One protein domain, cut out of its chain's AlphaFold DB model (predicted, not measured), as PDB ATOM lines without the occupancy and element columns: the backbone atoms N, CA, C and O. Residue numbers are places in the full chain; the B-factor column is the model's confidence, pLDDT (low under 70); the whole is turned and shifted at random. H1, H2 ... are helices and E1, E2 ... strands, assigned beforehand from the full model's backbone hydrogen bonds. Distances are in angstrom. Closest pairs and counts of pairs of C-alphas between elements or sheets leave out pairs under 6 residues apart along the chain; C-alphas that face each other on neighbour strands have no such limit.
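Overview. This is residues 31 to 154 of the 154 residues of an uncharacterized protein of bioreactor metagenome (UniProt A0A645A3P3). Two sheets with strands running roughly along one axis stand round a common middle as a loose, incompletely closed barrel: E3, E2, E1 and E6 form one wall, and E5, E4, E7, E8 and E9 the other. The walls do not join between E6 and E5, and the short H1 lies outside, beyond the E3 edge. The printed part has 124 residues, with one named helix and then nine named strands along the chain. One sheet has the order E3 - E2 - E1 - E6 and the other is branched at E7, both antiparallel; the class is mostly strand, though under half of the residues are in named elements. The whole is compact, with a radius of gyration of the C-alphas of 14.0 A and spans of 39 by 36 by 27 A.

Along the chain. H1, residues 40 to 46, begins at C-alpha (12.580, -41.117, 5.016) and is 10.3 A long. E1 is residues 64 to 68, E2 71 to 74 and E3 77 to 80. E4, residues 90 to 97, is 22.8 A long, and E5, residues 100 to 107, is 20.2 A and bends by 50 degrees at residue 103. E6 is residues 115 to 118. E7, residues 122 to 132, the longest strand, is 33.2 A and begins at C-alpha (32.764, -58.787, 13.700). E8 is residues 135 to 139. E9, residues 151 to 153, ends at C-alpha (28.148, -56.728, 12.550).

Arrangement. In the strongly twisted branched sheet, E4 is on one side of E7, and E8 and E9 are on the other side. E4 and E7 are antiparallel at 162 degrees, with N 94 and O 127 2.7 A apart. E4 and E5 form a hairpin, with N 93 and O 105 2.8 A apart. E7 and E8 form another, with N 137 and O 130 2.8 A apart; E9 pairs with E7 through N 124 and O 151, 2.8 A. Residues 59 to 60 pair with residues 152 to 153 of E9, parallel. E1, E2 and E3 are a meander, each strand the antiparallel neighbour of the one before; N 73 and O 66 are 2.7 A apart, as are N 79 and O 72. E6 pairs with E1 through N 67 and O 115, 2.7 A. E5 and E6 are only just apart, 8.2 A at their closest C-alphas. H1 only grazes the sheet of E3, E2, E1 and E6; the closest C-alphas of H1 and E3, Ile 40 and Ile 78, are 7.1 A apart. In H1, 1 of 3 O i to N i+4 pairs and 2 of 4 O i to N i+3 pairs are within hydrogen-bond range.

Size, cuts and confidence. The two farthest C-alphas, Ser 133 and Lys 154, are 40.3 A apart. The printed part has no cut; the links H1 to E1 and E8 to E9 are long. The mean pLDDT of the printed part is 70.8, with 55 residues under 70, among them 31 to 58 and 77 to 88.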
ATOM      1  N   ASN A  31      29.215 -27.207  16.774       36.47
ATOM      2  CA  ASN A  31      28.185 -27.865  17.569       36.47
ATOM      3  C   ASN A  31      28.287 -29.366  17.311       36.47
ATOM      4  O   ASN A  31      28.398 -29.819  16.172       36.47
ATOM      5  N   ALA A  32      28.374 -30.091  18.420       34.19
ATOM      6  CA  ALA A  32      28.793 -31.473  18.503       34.19
ATOM      7  C   ALA A  32      27.656 -32.467  18.218       34.19
ATOM      8  O   ALA A  32      26.482 -32.187  18.449       34.19
ATOM      9  N   LEU A  33      28.106 -33.633  17.749       36.12
ATOM     10  CA  LEU A  33      27.461 -34.939  17.608       36.12
ATOM     11  C   LEU A  33      26.257 -35.213  18.537       36.12
ATOM     12  O   LEU A  33      26.402 -35.184  19.760       36.12
ATOM     13  N   SER A  34      25.122 -35.614  17.952       35.59
ATOM     14  CA  SER A  34      24.014 -36.303  18.639       35.59
ATOM     15  C   SER A  34      23.208 -37.174  17.658       35.59
ATOM     16  O   SER A  34      23.177 -36.887  16.467       35.59
ATOM     17  N   PHE A  35      22.579 -38.252  18.143       46.69
ATOM     18  CA  PHE A  35      22.135 -39.405  17.344       46.69
ATOM     19  C   PHE A  35      20.610 -39.590  17.271       46.69
ATOM     20  O   PHE A  35      19.963 -39.577  18.317       46.69
ATOM     21  N   THR A  36      20.076 -39.916  16.083       44.72
ATOM     22  CA  THR A  36      18.725 -40.499  15.933       44.72
ATOM     23  C   THR A  36      18.612 -41.358  14.659       44.72
ATOM     24  O   THR A  36      19.235 -41.053  13.639       44.72
ATOM     25  N   GLU A  37      17.829 -42.436  14.726       51.09
ATOM     26  CA  GLU A  37      17.342 -43.228  13.585       51.09
ATOM     27  C   GLU A  37      16.052 -42.598  13.049       51.09
ATOM     28  O   GLU A  37      15.205 -42.171  13.835       51.09
ATOM     29  N   PHE A  38      15.903 -42.523  11.726       61.00
ATOM     30  CA  PHE A  38      14.756 -41.876  11.094       61.00
ATOM     31  C   PHE A  38      14.254 -42.662   9.892       61.00
ATOM     32  O   PHE A  38      15.030 -43.243   9.130       61.00
ATOM     33  N   THR A  39      12.943 -42.602   9.682       60.47
ATOM     34  CA  THR A  39      12.349 -42.960   8.397       60.47
ATOM     35  C   THR A  39      12.564 -41.826   7.384       60.47
ATOM     36  O   THR A  39      12.939 -40.706   7.743       60.47
ATOM     37  N   ILE A  40      12.335 -42.096   6.093       58.28
ATOM     38  CA  ILE A  40      12.580 -41.117   5.016       58.28
ATOM     39  C   ILE A  40      11.785 -39.809   5.183       58.28
ATOM     40  O   ILE A  40      12.235 -38.754   4.729       58.28
ATOM     41  N   ASP A  41      10.629 -39.871   5.844       62.22
ATOM     42  CA  ASP A  41       9.749 -38.725   6.064       62.22
ATOM     43  C   ASP A  41      10.220 -37.861   7.244       62.22
ATOM     44  O   ASP A  41      10.251 -36.634   7.133       62.22
ATOM     45  N   ASP A  42      10.694 -38.486   8.326       60.16
ATOM     46  CA  ASP A  42      11.242 -37.788   9.500       60.16
ATOM     47  C   ASP A  42      12.564 -37.069   9.180       60.16
ATOM     48  O   ASP A  42      12.880 -36.016   9.738       60.16
ATOM     49  N   TYR A  43      13.322 -37.614   8.226       61.22
ATOM     50  CA  TYR A  43      14.609 -37.072   7.804       61.22
ATOM     51  C   TYR A  43      14.519 -35.643   7.251       61.22
ATOM     52  O   TYR A  43      15.384 -34.814   7.523       61.22
ATOM     53  N   LYS A  44      13.471 -35.315   6.486       61.03
ATOM     54  CA  LYS A  44      13.345 -33.974   5.887       61.03
ATOM     55  C   LYS A  44      13.186 -32.885   6.943       61.03
ATOM     56  O   LYS A  44      13.790 -31.830   6.809       61.03
ATOM     57  N   LEU A  45      12.419 -33.165   7.996       59.25
ATOM     58  CA  LEU A  45      12.215 -32.252   9.123       59.25
ATOM     59  C   LEU A  45      13.515 -32.036   9.918       59.25
ATOM     60  O   LEU A  45      13.766 -30.954  10.442       59.25
ATOM     61  N   TYR A  46      14.349 -33.072   9.991       57.34
ATOM     62  CA  TYR A  46      15.631 -33.045  10.683       57.34
ATOM     63  C   TYR A  46      16.665 -32.113  10.022       57.34
ATOM     64  O   TYR A  46      17.376 -31.383  10.716       57.34
ATOM     65  N   MET A  47      16.713 -32.096   8.687       52.81
ATOM     66  CA  MET A  47      17.679 -31.325   7.883       52.81
ATOM     67  C   MET A  47      17.574 -29.800   8.030       52.81
ATOM     68  O   MET A  47      18.495 -29.084   7.640       52.81
ATOM     69  N   ASP A  48      16.486 -29.288   8.603       51.22
ATOM     70  CA  ASP A  48      16.256 -27.848   8.757       51.22
ATOM     71  C   ASP A  48      16.904 -27.251  10.031       51.22
ATOM     72  O   ASP A  48      16.780 -26.053  10.293       51.22
ATOM     73  N   LEU A  49      17.628 -28.052  10.831       42.81
ATOM     74  CA  LEU A  49      18.270 -27.631  12.088       42.81
ATOM     75  C   LEU A  49      19.814 -27.709  12.019       42.81
ATOM     76  O   LEU A  49      20.347 -28.555  11.313       42.81
ATOM     77  N   PRO A  50      20.590 -26.899  12.769       39.28
ATOM     78  CA  PRO A  50      22.057 -26.998  12.778       39.28
ATOM     79  C   PRO A  50      22.567 -28.224  13.559       39.28
ATOM     80  O   PRO A  50      22.362 -28.293  14.770       39.28
ATOM     81  N   HIS A  51      23.280 -29.154  12.914       44.22
ATOM     82  CA  HIS A  51      23.856 -30.342  13.571       44.22
ATOM     83  C   HIS A  51      24.958 -31.038  12.729       44.22
ATOM     84  O   HIS A  51      25.139 -30.723  11.548       44.22
ATOM     85  N   LEU A  52      25.689 -31.989  13.337       46.97
ATOM     86  CA  LEU A  52      26.577 -32.951  12.659       46.97
ATOM     87  C   LEU A  52      26.260 -34.384  13.119       46.97
ATOM     88  O   LEU A  52      26.397 -34.664  14.309       46.97
ATOM     89  N   ASN A  53      25.902 -35.289  12.201       52.03
ATOM     90  CA  ASN A  53      25.457 -36.650  12.544       52.03
ATOM     91  C   ASN A  53      26.355 -37.751  12.004       52.03
ATOM     92  O   ASN A  53      26.842 -37.660  10.887       52.03
ATOM     93  N   LEU A  54      26.501 -38.826  12.777       50.97
ATOM     94  CA  LEU A  54      26.997 -40.120  12.316       50.97
ATOM     95  C   LEU A  54      26.001 -41.176  12.803       50.97
ATOM     96  O   LEU A  54      25.987 -41.510  13.985       50.97
ATOM     97  N   SER A  55      25.140 -41.671  11.919       56.16
ATOM     98  CA  SER A  55      24.139 -42.682  12.281       56.16
ATOM     99  C   SER A  55      24.638 -44.066  11.876       56.16
ATOM    100  O   SER A  55      24.568 -44.420  10.710       56.16
ATOM    101  N   PHE A  56      25.129 -44.857  12.828       59.97
ATOM    102  CA  PHE A  56      25.324 -46.301  12.653       59.97
ATOM    103  C   PHE A  56      24.711 -47.007  13.852       59.97
ATOM    104  O   PHE A  56      24.950 -46.549  14.969       59.97
ATOM    105  N   PRO A  57      23.948 -48.090  13.674       63.28
ATOM    106  CA  PRO A  57      23.406 -48.804  14.813       63.28
ATOM    107  C   PRO A  57      24.554 -49.482  15.573       63.28
ATOM    108  O   PRO A  57      25.537 -49.925  14.978       63.28
ATOM    109  N   SER A  58      24.455 -49.583  16.900       69.44
ATOM    110  CA  SER A  58      25.424 -50.345  17.704       69.44
ATOM    111  C   SER A  58      25.481 -51.830  17.318       69.44
ATOM    112  O   SER A  58      26.477 -52.507  17.576       69.44
ATOM    113  N   GLU A  59      24.418 -52.334  16.692       75.38
ATOM    114  CA  GLU A  59      24.314 -53.668  16.116       75.38
ATOM    115  C   GLU A  59      23.787 -53.568  14.679       75.38
ATOM    116  O   GLU A  59      22.770 -52.928  14.434       75.38
ATOM    117  N   TYR A  60      24.476 -54.193  13.730       79.50
ATOM    118  CA  TYR A  60      24.162 -54.140  12.309       79.50
ATOM    119  C   TYR A  60      24.028 -55.556  11.741       79.50
ATOM    120  O   TYR A  60      24.882 -56.411  11.971       79.50
ATOM    121  N   HIS A  61      22.943 -55.804  11.008       82.12
ATOM    122  CA  HIS A  61      22.604 -57.134  10.484       82.12
ATOM    123  C   HIS A  61      22.793 -57.275   8.972       82.12
ATOM    124  O   HIS A  61      22.627 -58.368   8.434       82.12
ATOM    125  N   GLY A  62      23.085 -56.181   8.271       78.56
ATOM    126  CA  GLY A  62      23.398 -56.234   6.851       78.56
ATOM    127  C   GLY A  62      24.871 -56.557   6.607       78.56
ATOM    128  O   GLY A  62      25.706 -56.545   7.511       78.56
ATOM    129  N   SER A  63      25.208 -56.814   5.347       82.12
ATOM    130  CA  SER A  63      26.586 -57.075   4.908       82.12
ATOM    131  C   SER A  63      27.139 -55.977   3.999       82.12
ATOM    132  O   SER A  63      28.257 -56.093   3.500       82.12
ATOM    133  N   LYS A  64      26.358 -54.927   3.720       85.69
ATOM    134  CA  LYS A  64      26.730 -53.859   2.792       85.69
ATOM    135  C   LYS A  64      25.977 -52.578   3.121       85.69
ATOM    136  O   LYS A  64      24.762 -52.606   3.253       85.69
ATOM    137  N   ILE A  65      26.694 -51.458   3.149       78.25
ATOM    138  CA  ILE A  65      26.105 -50.122   3.295       78.25
ATOM    139  C   ILE A  65      26.605 -49.244   2.143       78.25
ATOM    140  O   ILE A  65      27.795 -49.262   1.806       78.25
ATOM    141  N   THR A  66      25.702 -48.479   1.526       80.62
ATOM    142  CA  THR A  66      26.005 -47.577   0.402       80.62
ATOM    143  C   THR A  66      25.714 -46.127   0.753       80.62
ATOM    144  O   THR A  66      24.616 -45.801   1.166       80.62
ATOM    145  N   CYS A  67      26.675 -45.237   0.557       72.69
ATOM    146  CA  CYS A  67      26.562 -43.792   0.689       72.69
ATOM    147  C   CYS A  67      26.469 -43.158  -0.685       72.69
ATOM    148  O   CYS A  67      27.369 -43.354  -1.500       72.69
ATOM    149  N   VAL A  68      25.400 -42.408  -0.922       71.44
ATOM    150  CA  VAL A  68      25.222 -41.591  -2.123       71.44
ATOM    151  C   VAL A  68      24.807 -40.204  -1.669       71.44
ATOM    152  O   VAL A  68      23.876 -40.079  -0.871       71.44
ATOM    153  N   ASP A  69      25.508 -39.173  -2.131       69.31
ATOM    154  CA  ASP A  69      25.267 -37.788  -1.712       69.31
ATOM    155  C   ASP A  69      25.343 -37.570  -0.186       69.31
ATOM    156  O   ASP A  69      24.598 -36.777   0.388       69.31
ATOM    157  N   GLY A  70      26.246 -38.285   0.500       59.50
ATOM    158  CA  GLY A  70      26.386 -38.216   1.964       59.50
ATOM    159  C   GLY A  70      25.342 -39.025   2.747       59.50
ATOM    160  O   GLY A  70      25.419 -39.102   3.977       59.50
ATOM    161  N   ILE A  71      24.408 -39.670   2.041       65.44
ATOM    162  CA  ILE A  71      23.340 -40.498   2.596       65.44
ATOM    163  C   ILE A  71      23.717 -41.977   2.451       65.44
ATOM    164  O   ILE A  71      23.590 -42.563   1.377       65.44
ATOM    165  N   TRP A  72      24.144 -42.575   3.557       73.00
ATOM    166  CA  TRP A  72      24.362 -44.007   3.743       73.00
ATOM    167  C   TRP A  72      23.027 -44.776   3.811       73.00
ATOM    168  O   TRP A  72      22.042 -44.305   4.366       73.00
ATOM    169  N   LYS A  73      22.953 -45.973   3.240       74.00
ATOM    170  CA  LYS A  73      21.720 -46.754   3.112       74.00
ATOM    171  C   LYS A  73      21.998 -48.236   3.274       74.00
ATOM    172  O   LYS A  73      23.011 -48.742   2.791       74.00
ATOM    173  N   ASP A  74      21.045 -48.911   3.901       76.00
ATOM    174  CA  ASP A  74      20.908 -50.363   3.881       76.00
ATOM    175  C   ASP A  74      19.427 -50.720   3.745       76.00
ATOM    176  O   ASP A  74      18.631 -50.521   4.668       76.00
ATOM    177  N   GLY A  75      19.036 -51.190   2.561       75.88
ATOM    178  CA  GLY A  75      17.633 -51.415   2.228       75.88
ATOM    179  C   GLY A  75      16.790 -50.140   2.423       75.88
ATOM    180  O   GLY A  75      17.091 -49.125   1.790       75.88
ATOM    181  N   PRO A  76      15.724 -50.170   3.252       71.56
ATOM    182  CA  PRO A  76      14.888 -49.000   3.523       71.56
ATOM    183  C   PRO A  76      15.500 -48.027   4.544       71.56
ATOM    184  O   PRO A  76      15.002 -46.910   4.682       71.56
ATOM    185  N   ASN A  77      16.544 -48.440   5.268       69.81
ATOM    186  CA  ASN A  77      17.120 -47.660   6.355       69.81
ATOM    187  C   ASN A  77      18.091 -46.618   5.811       69.81
ATOM    188  O   ASN A  77      18.892 -46.901   4.912       69.81
ATOM    189  N   ILE A  78      18.031 -45.419   6.386       67.62
ATOM    190  CA  ILE A  78      18.874 -44.293   6.011       67.62
ATOM    191  C   ILE A  78      19.771 -43.911   7.187       67.62
ATOM    192  O   ILE A  78      19.329 -43.685   8.309       67.62
ATOM    193  N   TYR A  79      21.047 -43.784   6.872       68.06
ATOM    194  CA  TYR A  79      22.137 -43.341   7.714       68.06
ATOM    195  C   TYR A  79      22.770 -42.142   7.006       68.06
ATOM    196  O   TYR A  79      22.753 -42.054   5.787       68.06
ATOM    197  N   THR A  80      23.318 -41.158   7.697       55.31
ATOM    198  CA  THR A  80      23.859 -39.992   6.982       55.31
ATOM    199  C   THR A  80      24.971 -39.338   7.766       55.31
ATOM    200  O   THR A  80      24.996 -39.410   8.998       55.31
ATOM    201  N   ILE A  81      25.898 -38.733   7.026       59.03
ATOM    202  CA  ILE A  81      26.906 -37.834   7.570       59.03
ATOM    203  C   ILE A  81      26.527 -36.431   7.135       59.03
ATOM    204  O   ILE A  81      26.954 -35.951   6.088       59.03
ATOM    205  N   VAL A  82      25.688 -35.779   7.930       52.47
ATOM    206  CA  VAL A  82      25.274 -34.405   7.644       52.47
ATOM    207  C   VAL A  82      26.172 -33.479   8.422       52.47
ATOM    208  O   VAL A  82      26.282 -33.662   9.622       52.47
ATOM    209  N   SER A  83      26.788 -32.496   7.776       51.75
ATOM    210  CA  SER A  83      27.586 -31.459   8.430       51.75
ATOM    211  C   SER A  83      27.011 -30.080   8.108       51.75
ATOM    212  O   SER A  83      27.263 -29.539   7.029       51.75
ATOM    213  N   HIS A  84      26.248 -29.487   9.024       46.06
ATOM    214  CA  HIS A  84      25.773 -28.109   8.870       46.06
ATOM    215  C   HIS A  84      26.824 -27.103   9.359       46.06
ATOM    216  O   HIS A  84      27.571 -27.370  10.298       46.06
ATOM    217  N   ASN A  85      26.879 -25.920   8.735       46.28
ATOM    218  CA  ASN A  85      27.798 -24.820   9.089       46.28
ATOM    219  C   ASN A  85      29.297 -25.164   9.023       46.28
ATOM    220  O   ASN A  85      30.146 -24.419   9.524       46.28
ATOM    221  N   TRP A  86      29.640 -26.265   8.360       61.50
ATOM    222  CA  TRP A  86      31.011 -26.620   8.060       61.50
ATOM    223  C   TRP A  86      31.478 -25.831   6.842       61.50
ATOM    224  O   TRP A  86      31.098 -26.112   5.710       61.50
ATOM    225  N   THR A  87      32.239 -24.771   7.097       55.06
ATOM    226  CA  THR A  87      32.649 -23.826   6.049       55.06
ATOM    227  C   THR A  87      34.092 -24.025   5.600       55.06
ATOM    228  O   THR A  87      34.425 -23.646   4.482       55.06
ATOM    229  N   GLU A  88      34.943 -24.628   6.437       65.69
ATOM    230  CA  GLU A  88      36.372 -24.832   6.186       65.69
ATOM    231  C   GLU A  88      36.869 -26.117   6.870       65.69
ATOM    232  O   GLU A  88      36.339 -26.531   7.902       65.69
ATOM    233  N   GLY A  89      37.908 -26.740   6.308       73.69
ATOM    234  CA  GLY A  89      38.519 -27.966   6.830       73.69
ATOM    235  C   GLY A  89      38.075 -29.245   6.117       73.69
ATOM    236  O   GLY A  89      37.271 -29.208   5.194       73.69
ATOM    237  N   LYS A  90      38.638 -30.385   6.521       80.62
ATOM    238  CA  LYS A  90      38.345 -31.728   5.997       80.62
ATOM    239  C   LYS A  90      38.061 -32.676   7.155       80.62
ATOM    240  O   LYS A  90      38.810 -32.651   8.128       80.62
ATOM    241  N   ILE A  91      37.031 -33.512   7.053       80.31
ATOM    242  CA  ILE A  91      36.803 -34.592   8.022       80.31
ATOM    243  C   ILE A  91      37.515 -35.832   7.488       80.31
ATOM    244  O   ILE A  91      37.227 -36.272   6.377       80.31
ATOM    245  N   ASN A  92      38.431 -36.402   8.266       85.12
ATOM    246  CA  ASN A  92      38.949 -37.741   8.003       85.12
ATOM    247  C   ASN A  92      38.178 -38.717   8.896       85.12
ATOM    248  O   ASN A  92      38.328 -38.677  10.115       85.12
ATOM    249  N   LEU A  93      37.358 -39.578   8.295       83.12
ATOM    250  CA  LEU A  93      36.648 -40.663   8.968       83.12
ATOM    251  C   LEU A  93      37.361 -41.981   8.671       83.12
ATOM    252  O   LEU A  93      37.623 -42.301   7.514       83.12
ATOM    253  N   LYS A  94      37.649 -42.763   9.702       88.12
ATOM    254  CA  LYS A  94      38.227 -44.099   9.600       88.12
ATOM    255  C   LYS A  94      37.285 -45.104  10.224       88.12
ATOM    256  O   LYS A  94      36.752 -44.881  11.308       88.12
ATOM    257  N   LEU A  95      37.150 -46.231   9.549       87.50
ATOM    258  CA  LEU A  95      36.538 -47.429  10.080       87.50
ATOM    259  C   LEU A  95      37.643 -48.409  10.458       87.50
ATOM    260  O   LEU A  95      38.526 -48.700   9.650       87.50
ATOM    261  N   ILE A  96      37.571 -48.927  11.677       92.12
ATOM    262  CA  ILE A  96      38.593 -49.783  12.262       92.12
ATOM    263  C   ILE A  96      37.980 -51.126  12.639       92.12
ATOM    264  O   ILE A  96      36.993 -51.166  13.372       92.12
ATOM    265  N   LYS A  97      38.604 -52.221  12.200       92.81
ATOM    266  CA  LYS A  97      38.270 -53.594  12.592       92.81
ATOM    267  C   LYS A  97      39.512 -54.281  13.139       92.81
ATOM    268  O   LYS A  97      40.566 -54.252  12.511       92.81
ATOM    269  N   ALA A  98      39.402 -54.890  14.320       91.38
ATOM    270  CA  ALA A  98      40.522 -55.579  14.974       91.38
ATOM    271  C   ALA A  98      41.824 -54.738  15.046       91.38
ATOM    272  O   ALA A  98      42.924 -55.262  14.902       91.38
ATOM    273  N   GLY A  99      41.691 -53.418  15.234       90.38
ATOM    274  CA  GLY A  99      42.812 -52.471  15.293       90.38
ATOM    275  C   GLY A  99      43.366 -52.009  13.938       90.38
ATOM    276  O   GLY A  99      44.208 -51.117  13.912       90.38
ATOM    277  N   ASN A 100      42.882 -52.553  12.820       93.00
ATOM    278  CA  ASN A 100      43.296 -52.156  11.477       93.00
ATOM    279  C   ASN A 100      42.300 -51.176  10.863       93.00
ATOM    280  O   ASN A 100      41.090 -51.349  11.003       93.00
ATOM    281  N   VAL A 101      42.806 -50.169  10.148       93.31
ATOM    282  CA  VAL A 101      41.967 -49.282   9.337       93.31
ATOM    283  C   VAL A 101      41.499 -50.061   8.109       93.31
ATOM    284  O   VAL A 101      42.264 -50.268   7.173       93.31
ATOM    285  N   GLU A 102      40.238 -50.475   8.118       90.00
ATOM    286  CA  GLU A 102      39.592 -51.151   6.985       90.00
ATOM    287  C   GLU A 102      39.308 -50.164   5.857       90.00
ATOM    288  O   GLU A 102      39.406 -50.471   4.668       90.00
ATOM    289  N   LYS A 103      38.927 -48.946   6.242       86.62
ATOM    290  CA  LYS A 103      38.527 -47.914   5.302       86.62
ATOM    291  C   LYS A 103      38.773 -46.537   5.884       86.62
ATOM    292  O   LYS A 103      38.569 -46.307   7.074       86.62
ATOM    293  N   GLN A 104      39.182 -45.617   5.025       88.25
ATOM    294  CA  GLN A 104      39.342 -44.216   5.365       88.25
ATOM    295  C   GLN A 104      38.679 -43.360   4.296       88.25
ATOM    296  O   GLN A 104      38.823 -43.608   3.099       88.25
ATOM    297  N   TYR A 105      37.984 -42.332   4.756       81.62
ATOM    298  CA  TYR A 105      37.263 -41.386   3.936       81.62
ATOM    299  C   TYR A 105      37.702 -39.980   4.303       81.62
ATOM    300  O   TYR A 105      37.773 -39.629   5.480       81.62
ATOM    301  N   GLN A 106      38.004 -39.182   3.286       83.00
ATOM    302  CA  GLN A 106      38.206 -37.755   3.447       83.00
ATOM    303  C   GLN A 106      36.992 -37.047   2.877       83.00
ATOM    304  O   GLN A 106      36.673 -37.181   1.699       83.00
ATOM    305  N   ILE A 107      36.330 -36.294   3.731       78.06
ATOM    306  CA  ILE A 107      35.134 -35.550   3.409       78.06
ATOM    307  C   ILE A 107      35.545 -34.080   3.318       78.06
ATOM    308  O   ILE A 107      36.356 -33.604   4.122       78.06
ATOM    309  N   THR A 108      34.984 -33.356   2.355       74.94
ATOM    310  CA  THR A 108      35.177 -31.908   2.177       74.94
ATOM    311  C   THR A 108      33.831 -31.185   2.167       74.94
ATOM    312  O   THR A 108      32.870 -31.762   1.654       74.94
ATOM    313  N   PRO A 109      33.755 -29.930   2.644       68.81
ATOM    314  CA  PRO A 109      32.520 -29.161   2.620       68.81
ATOM    315  C   PRO A 109      31.959 -29.028   1.206       68.81
ATOM    316  O   PRO A 109      32.714 -28.833   0.254       68.81
ATOM    317  N   GLY A 110      30.633 -29.090   1.085       61.59
ATOM    318  CA  GLY A 110      29.915 -28.775  -0.154       61.59
ATOM    319  C   GLY A 110      29.981 -29.830  -1.262       61.59
ATOM    320  O   GLY A 110      29.362 -29.620  -2.299       61.59
ATOM    321  N   ASN A 111      30.676 -30.951  -1.053       58.56
ATOM    322  CA  ASN A 111      30.702 -32.063  -2.000       58.56
ATOM    323  C   ASN A 111      29.846 -33.225  -1.495       58.56
ATOM    324  O   ASN A 111      29.877 -33.554  -0.306       58.56
ATOM    325  N   SER A 112      29.129 -33.871  -2.415       57.91
ATOM    326  CA  SER A 112      28.546 -35.185  -2.180       57.91
ATOM    327  C   SER A 112      29.641 -36.213  -1.909       57.91
ATOM    328  O   SER A 112      30.762 -36.132  -2.418       57.91
ATOM    329  N   ILE A 113      29.318 -37.169  -1.046       65.94
ATOM    330  CA  ILE A 113      30.219 -38.229  -0.621       65.94
ATOM    331  C   ILE A 113      29.611 -39.535  -1.113       65.94
ATOM    332  O   ILE A 113      28.592 -39.969  -0.579       65.94
ATOM    333  N   ASP A 114      30.241 -40.146  -2.112       66.44
ATOM    334  CA  ASP A 114      29.812 -41.436  -2.647       66.44
ATOM    335  C   ASP A 114      30.756 -42.526  -2.145       66.44
ATOM    336  O   ASP A 114      31.918 -42.606  -2.551       66.44
ATOM    337  N   LEU A 115      30.281 -43.350  -1.215       71.06
ATOM    338  CA  LEU A 115      31.092 -44.356  -0.532       71.06
ATOM    339  C   LEU A 115      30.329 -45.663  -0.461       71.06
ATOM    340  O   LEU A 115      29.247 -45.725   0.093       71.06
ATOM    341  N   GLU A 116      30.923 -46.742  -0.930       78.69
ATOM    342  CA  GLU A 116      30.355 -48.072  -0.762       78.69
ATOM    343  C   GLU A 116      31.294 -48.928   0.080       78.69
ATOM    344  O   GLU A 116      32.526 -48.835  -0.040       78.69
ATOM    345  N   MET A 117      30.707 -49.747   0.950       80.94
ATOM    346  CA  MET A 117      31.462 -50.698   1.743       80.94
ATOM    347  C   MET A 117      30.723 -52.016   1.937       80.94
ATOM    348  O   MET A 117      29.521 -52.055   2.200       80.94
ATOM    349  N   GLU A 118      31.494 -53.092   1.870       84.31
ATOM    350  CA  GLU A 118      31.073 -54.419   2.286       84.31
ATOM    351  C   GLU A 118      31.573 -54.668   3.710       84.31
ATOM    352  O   GLU A 118      32.716 -54.356   4.056       84.31
ATOM    353  N   LEU A 119      30.697 -55.207   4.548       85.81
ATOM    354  CA  LEU A 119      30.934 -55.480   5.955       85.81
ATOM    355  C   LEU A 119      30.977 -56.986   6.174       85.81
ATOM    356  O   LEU A 119      30.054 -57.715   5.821       85.81
ATOM    357  N   GLN A 120      32.063 -57.440   6.788       91.06
ATOM    358  CA  GLN A 120      32.205 -58.817   7.241       91.06
ATOM    359  C   GLN A 120      31.836 -58.889   8.724       91.06
ATOM    360  O   GLN A 120      32.208 -57.961   9.451       91.06
ATOM    361  N   PRO A 121      31.231 -59.985   9.215       91.94
ATOM    362  CA  PRO A 121      30.902 -60.133  10.630       91.94
ATOM    363  C   PRO A 121      32.080 -59.805  11.559       91.94
ATOM    364  O   PRO A 121      33.249 -60.074  11.240       91.94
ATOM    365  N   GLY A 122      31.779 -59.184  12.697       91.94
ATOM    366  CA  GLY A 122      32.764 -58.787  13.700       91.94
ATOM    367  C   GLY A 122      32.550 -57.388  14.271       91.94
ATOM    368  O   GLY A 122      31.556 -56.716  14.006       91.94
ATOM    369  N   GLU A 123      33.508 -56.960  15.089       91.25
ATOM    370  CA  GLU A 123      33.436 -55.693  15.816       91.25
ATOM    371  C   GLU A 123      34.199 -54.584  15.095       91.25
ATOM    372  O   GLU A 123      35.370 -54.740  14.733       91.25
ATOM    373  N   TYR A 124      33.526 -53.451  14.940       89.31
ATOM    374  CA  TYR A 124      34.031 -52.251  14.302       89.31
ATOM    375  C   TYR A 124      34.018 -51.075  15.277       89.31
ATOM    376  O   TYR A 124      33.177 -50.988  16.172       89.31
ATOM    377  N   SER A 125      34.942 -50.144  15.071       88.81
ATOM    378  CA  SER A 125      35.003 -48.847  15.749       88.81
ATOM    379  C   SER A 125      35.310 -47.750  14.734       88.81
ATOM    380  O   SER A 125      35.742 -48.035  13.614       88.81
ATOM    381  N   PHE A 126      35.072 -46.498  15.111       85.25
ATOM    382  CA  PHE A 126      35.221 -45.360  14.212       85.25
ATOM    383  C   PHE A 126      36.191 -44.330  14.784       85.25
ATOM    384  O   PHE A 126      36.094 -43.953  15.943       85.25
ATOM    385  N   GLU A 127      37.094 -43.800  13.973       86.75
ATOM    386  CA  GLU A 127      37.868 -42.614  14.345       86.75
ATOM    387  C   GLU A 127      37.494 -41.472  13.419       86.75
ATOM    388  O   GLU A 127      37.420 -41.657  12.206       86.75
ATOM    389  N   ALA A 128      37.287 -40.281  13.971       81.56
ATOM    390  CA  ALA A 128      37.092 -39.089  13.169       81.56
ATOM    391  C   ALA A 128      37.972 -37.949  13.673       81.56
ATOM    392  O   ALA A 128      38.187 -37.776  14.874       81.56
ATOM    393  N   GLU A 129      38.477 -37.157  12.741       83.88
ATOM    394  CA  GLU A 129      39.218 -35.933  13.020       83.88
ATOM    395  C   GLU A 129      38.868 -34.868  11.985       83.88
ATOM    396  O   GLU A 129      38.551 -35.178  10.835       83.88
ATOM    397  N   VAL A 130      38.958 -33.606  12.389       82.38
ATOM    398  CA  VAL A 130      38.908 -32.470  11.469       82.38
ATOM    399  C   VAL A 130      40.309 -31.929  11.290       82.38
ATOM    400  O   VAL A 130      41.019 -31.699  12.265       82.38
ATOM    401  N   THR A 131      40.687 -31.709  10.039       83.81
ATOM    402  CA  THR A 131      41.894 -30.974   9.665       83.81
ATOM    403  C   THR A 131      41.493 -29.628   9.083       83.81
ATOM    404  O   THR A 131      40.833 -29.590   8.046       83.81
ATOM    405  N   ASP A 132      41.902 -28.530   9.707       81.88
ATOM    406  CA  ASP A 132      41.689 -27.173   9.193       81.88
ATOM    407  C   ASP A 132      42.909 -26.269   9.446       81.88
ATOM    408  O   ASP A 132      43.997 -26.751   9.767       81.88
ATOM    409  N   SER A 133      42.758 -24.955   9.255       80.50
ATOM    410  CA  SER A 133      43.830 -23.966   9.443       80.50
ATOM    411  C   SER A 133      44.387 -23.915  10.872       80.50
ATOM    412  O   SER A 133      45.511 -23.457  11.074       80.50
ATOM    413  N   ARG A 134      43.638 -24.413  11.861       79.81
ATOM    414  CA  ARG A 134      44.043 -24.530  13.269       79.81
ATOM    415  C   ARG A 134      44.784 -25.840  13.553       79.81
ATOM    416  O   ARG A 134      45.300 -26.011  14.655       79.81
ATOM    417  N   GLY A 135      44.859 -26.754  12.584       79.81
ATOM    418  CA  GLY A 135      45.500 -28.061  12.703       79.81
ATOM    419  C   GLY A 135      44.502 -29.216  12.790       79.81
ATOM    420  O   GLY A 135      43.401 -29.150  12.241       79.81
ATOM    421  N   VAL A 136      44.915 -30.304  13.448       84.44
ATOM    422  CA  VAL A 136      44.123 -31.537  13.574       84.44
ATOM    423  C   VAL A 136      43.412 -31.573  14.924       84.44
ATOM    424  O   VAL A 136      44.051 -31.493  15.970       84.44
ATOM    425  N   THR A 137      42.092 -31.746  14.900       79.44
ATOM    426  CA  THR A 137      41.249 -31.920  16.091       79.44
ATOM    427  C   THR A 137      40.579 -33.288  16.045       79.44
ATOM    428  O   THR A 137      39.782 -33.554  15.146       79.44
ATOM    429  N   LYS A 138      40.884 -34.161  17.015       80.12
ATOM    430  CA  LYS A 138      40.200 -35.454  17.161       80.12
ATOM    431  C   LYS A 138      38.763 -35.251  17.622       80.12
ATOM    432  O   LYS A 138      38.504 -34.432  18.502       80.12
ATOM    433  N   LEU A 139      37.851 -36.028  17.055       73.94
ATOM    434  CA  LEU A 139      36.444 -36.043  17.427       73.94
ATOM    435  C   LEU A 139      36.142 -37.276  18.265       73.94
ATOM    436  O   LEU A 139      36.659 -38.364  18.012       73.94
ATOM    437  N   ASN A 140      35.253 -37.108  19.238       70.81
ATOM    438  CA  ASN A 140      34.624 -38.253  19.873       70.81
ATOM    439  C   ASN A 140      33.607 -38.848  18.898       70.81
ATOM    440  O   ASN A 140      32.802 -38.108  18.335       70.81
ATOM    441  N   VAL A 141      33.641 -40.166  18.719       71.25
ATOM    442  CA  VAL A 141      32.706 -40.896  17.861       71.25
ATOM    443  C   VAL A 141      32.057 -41.995  18.681       71.25
ATOM    444  O   VAL A 141      32.744 -42.734  19.380       71.25
ATOM    445  N   TYR A 142      30.739 -42.104  18.586       65.44
ATOM    446  CA  TYR A 142      29.974 -43.198  19.167       65.44
ATOM    447  C   TYR A 142      28.969 -43.674  18.116       65.44
ATOM    448  O   TYR A 142      28.477 -42.848  17.361       65.44
ATOM    449  N   PRO A 143      28.689 -44.972  17.990       67.44
ATOM    450  CA  PRO A 143      27.519 -45.447  17.261       67.44
ATOM    451  C   PRO A 143      26.219 -45.116  18.002       67.44
ATOM    452  O   PRO A 143      26.194 -45.005  19.230       67.44
ATOM    453  N   LEU A 144      25.128 -44.986  17.250       58.78
ATOM    454  CA  LEU A 144      23.784 -44.752  17.768       58.78
ATOM    455  C   LEU A 144      23.379 -45.888  18.727       58.78
ATOM    456  O   LEU A 144      23.614 -47.065  18.453       58.78
ATOM    457  N   HIS A 145      22.771 -45.508  19.857       54.84
ATOM    458  CA  HIS A 145      22.369 -46.391  20.967       54.84
ATOM    459  C   HIS A 145      23.516 -47.166  21.646       54.84
ATOM    460  O   HIS A 145      23.280 -47.911  22.598       54.84
ATOM    461  N   GLY A 146      24.765 -46.941  21.228       56.28
ATOM    462  CA  GLY A 146      25.951 -47.486  21.870       56.28
ATOM    463  C   GLY A 146      26.382 -46.652  23.074       56.28
ATOM    464  O   GLY A 146      26.372 -45.425  23.051       56.28
ATOM    465  N   THR A 147      26.832 -47.319  24.134       64.12
ATOM    466  CA  THR A 147      27.523 -46.672  25.269       64.12
ATOM    467  C   THR A 147      29.037 -46.569  25.052       64.12
ATOM    468  O   THR A 147      29.764 -46.063  25.902       64.12
ATOM    469  N   SER A 148      29.527 -47.074  23.919       73.00
ATOM    470  CA  SER A 148      30.938 -47.096  23.536       73.00
ATOM    471  C   SER A 148      31.066 -46.981  22.020       73.00
ATOM    472  O   SER A 148      30.099 -47.214  21.297       73.00
ATOM    473  N   ASN A 149      32.257 -46.620  21.538       80.12
ATOM    474  CA  ASN A 149      32.574 -46.522  20.115       80.12
ATOM    475  C   ASN A 149      32.689 -47.907  19.455       80.12
ATOM    476  O   ASN A 149      33.783 -48.363  19.115       80.12
ATOM    477  N   LYS A 150      31.562 -48.610  19.361       83.19
ATOM    478  CA  LYS A 150      31.513 -50.001  18.934       83.19
ATOM    479  C   LYS A 150      30.241 -50.291  18.151       83.19
ATOM    480  O   LYS A 150      29.140 -50.062  18.645       83.19
ATOM    481  N   MET A 151      30.422 -50.826  16.951       84.94
ATOM    482  CA  MET A 151      29.376 -51.415  16.121       84.94
ATOM    483  C   MET A 151      29.676 -52.903  15.948       84.94
ATOM    484  O   MET A 151      30.791 -53.277  15.584       84.94
ATOM    485  N   VAL A 152      28.692 -53.756  16.209       86.50
ATOM    486  CA  VAL A 152      28.799 -55.203  15.998       86.50
ATOM    487  C   VAL A 152      28.051 -55.573  14.728       86.50
ATOM    488  O   VAL A 152      26.844 -55.369  14.655       86.50
ATOM    489  N   VAL A 153      28.754 -56.136  13.749       86.69
ATOM    490  CA  VAL A 153      28.148 -56.728  12.550       86.69
ATOM    491  C   VAL A 153      27.939 -58.216  12.803       86.69
ATOM    492  O   VAL A 153      28.900 -58.904  13.168       86.69
ATOM    493  N   LYS A 154      26.702 -58.694  12.648       84.19
ATOM    494  CA  LYS A 154      26.316 -60.093  12.894       84.19
ATOM    495  C   LYS A 154      26.323 -60.947  11.637       84.19
ATOM    496  O   LYS A 154      25.920 -60.438  10.573       84.19
TER     497      LYS A 154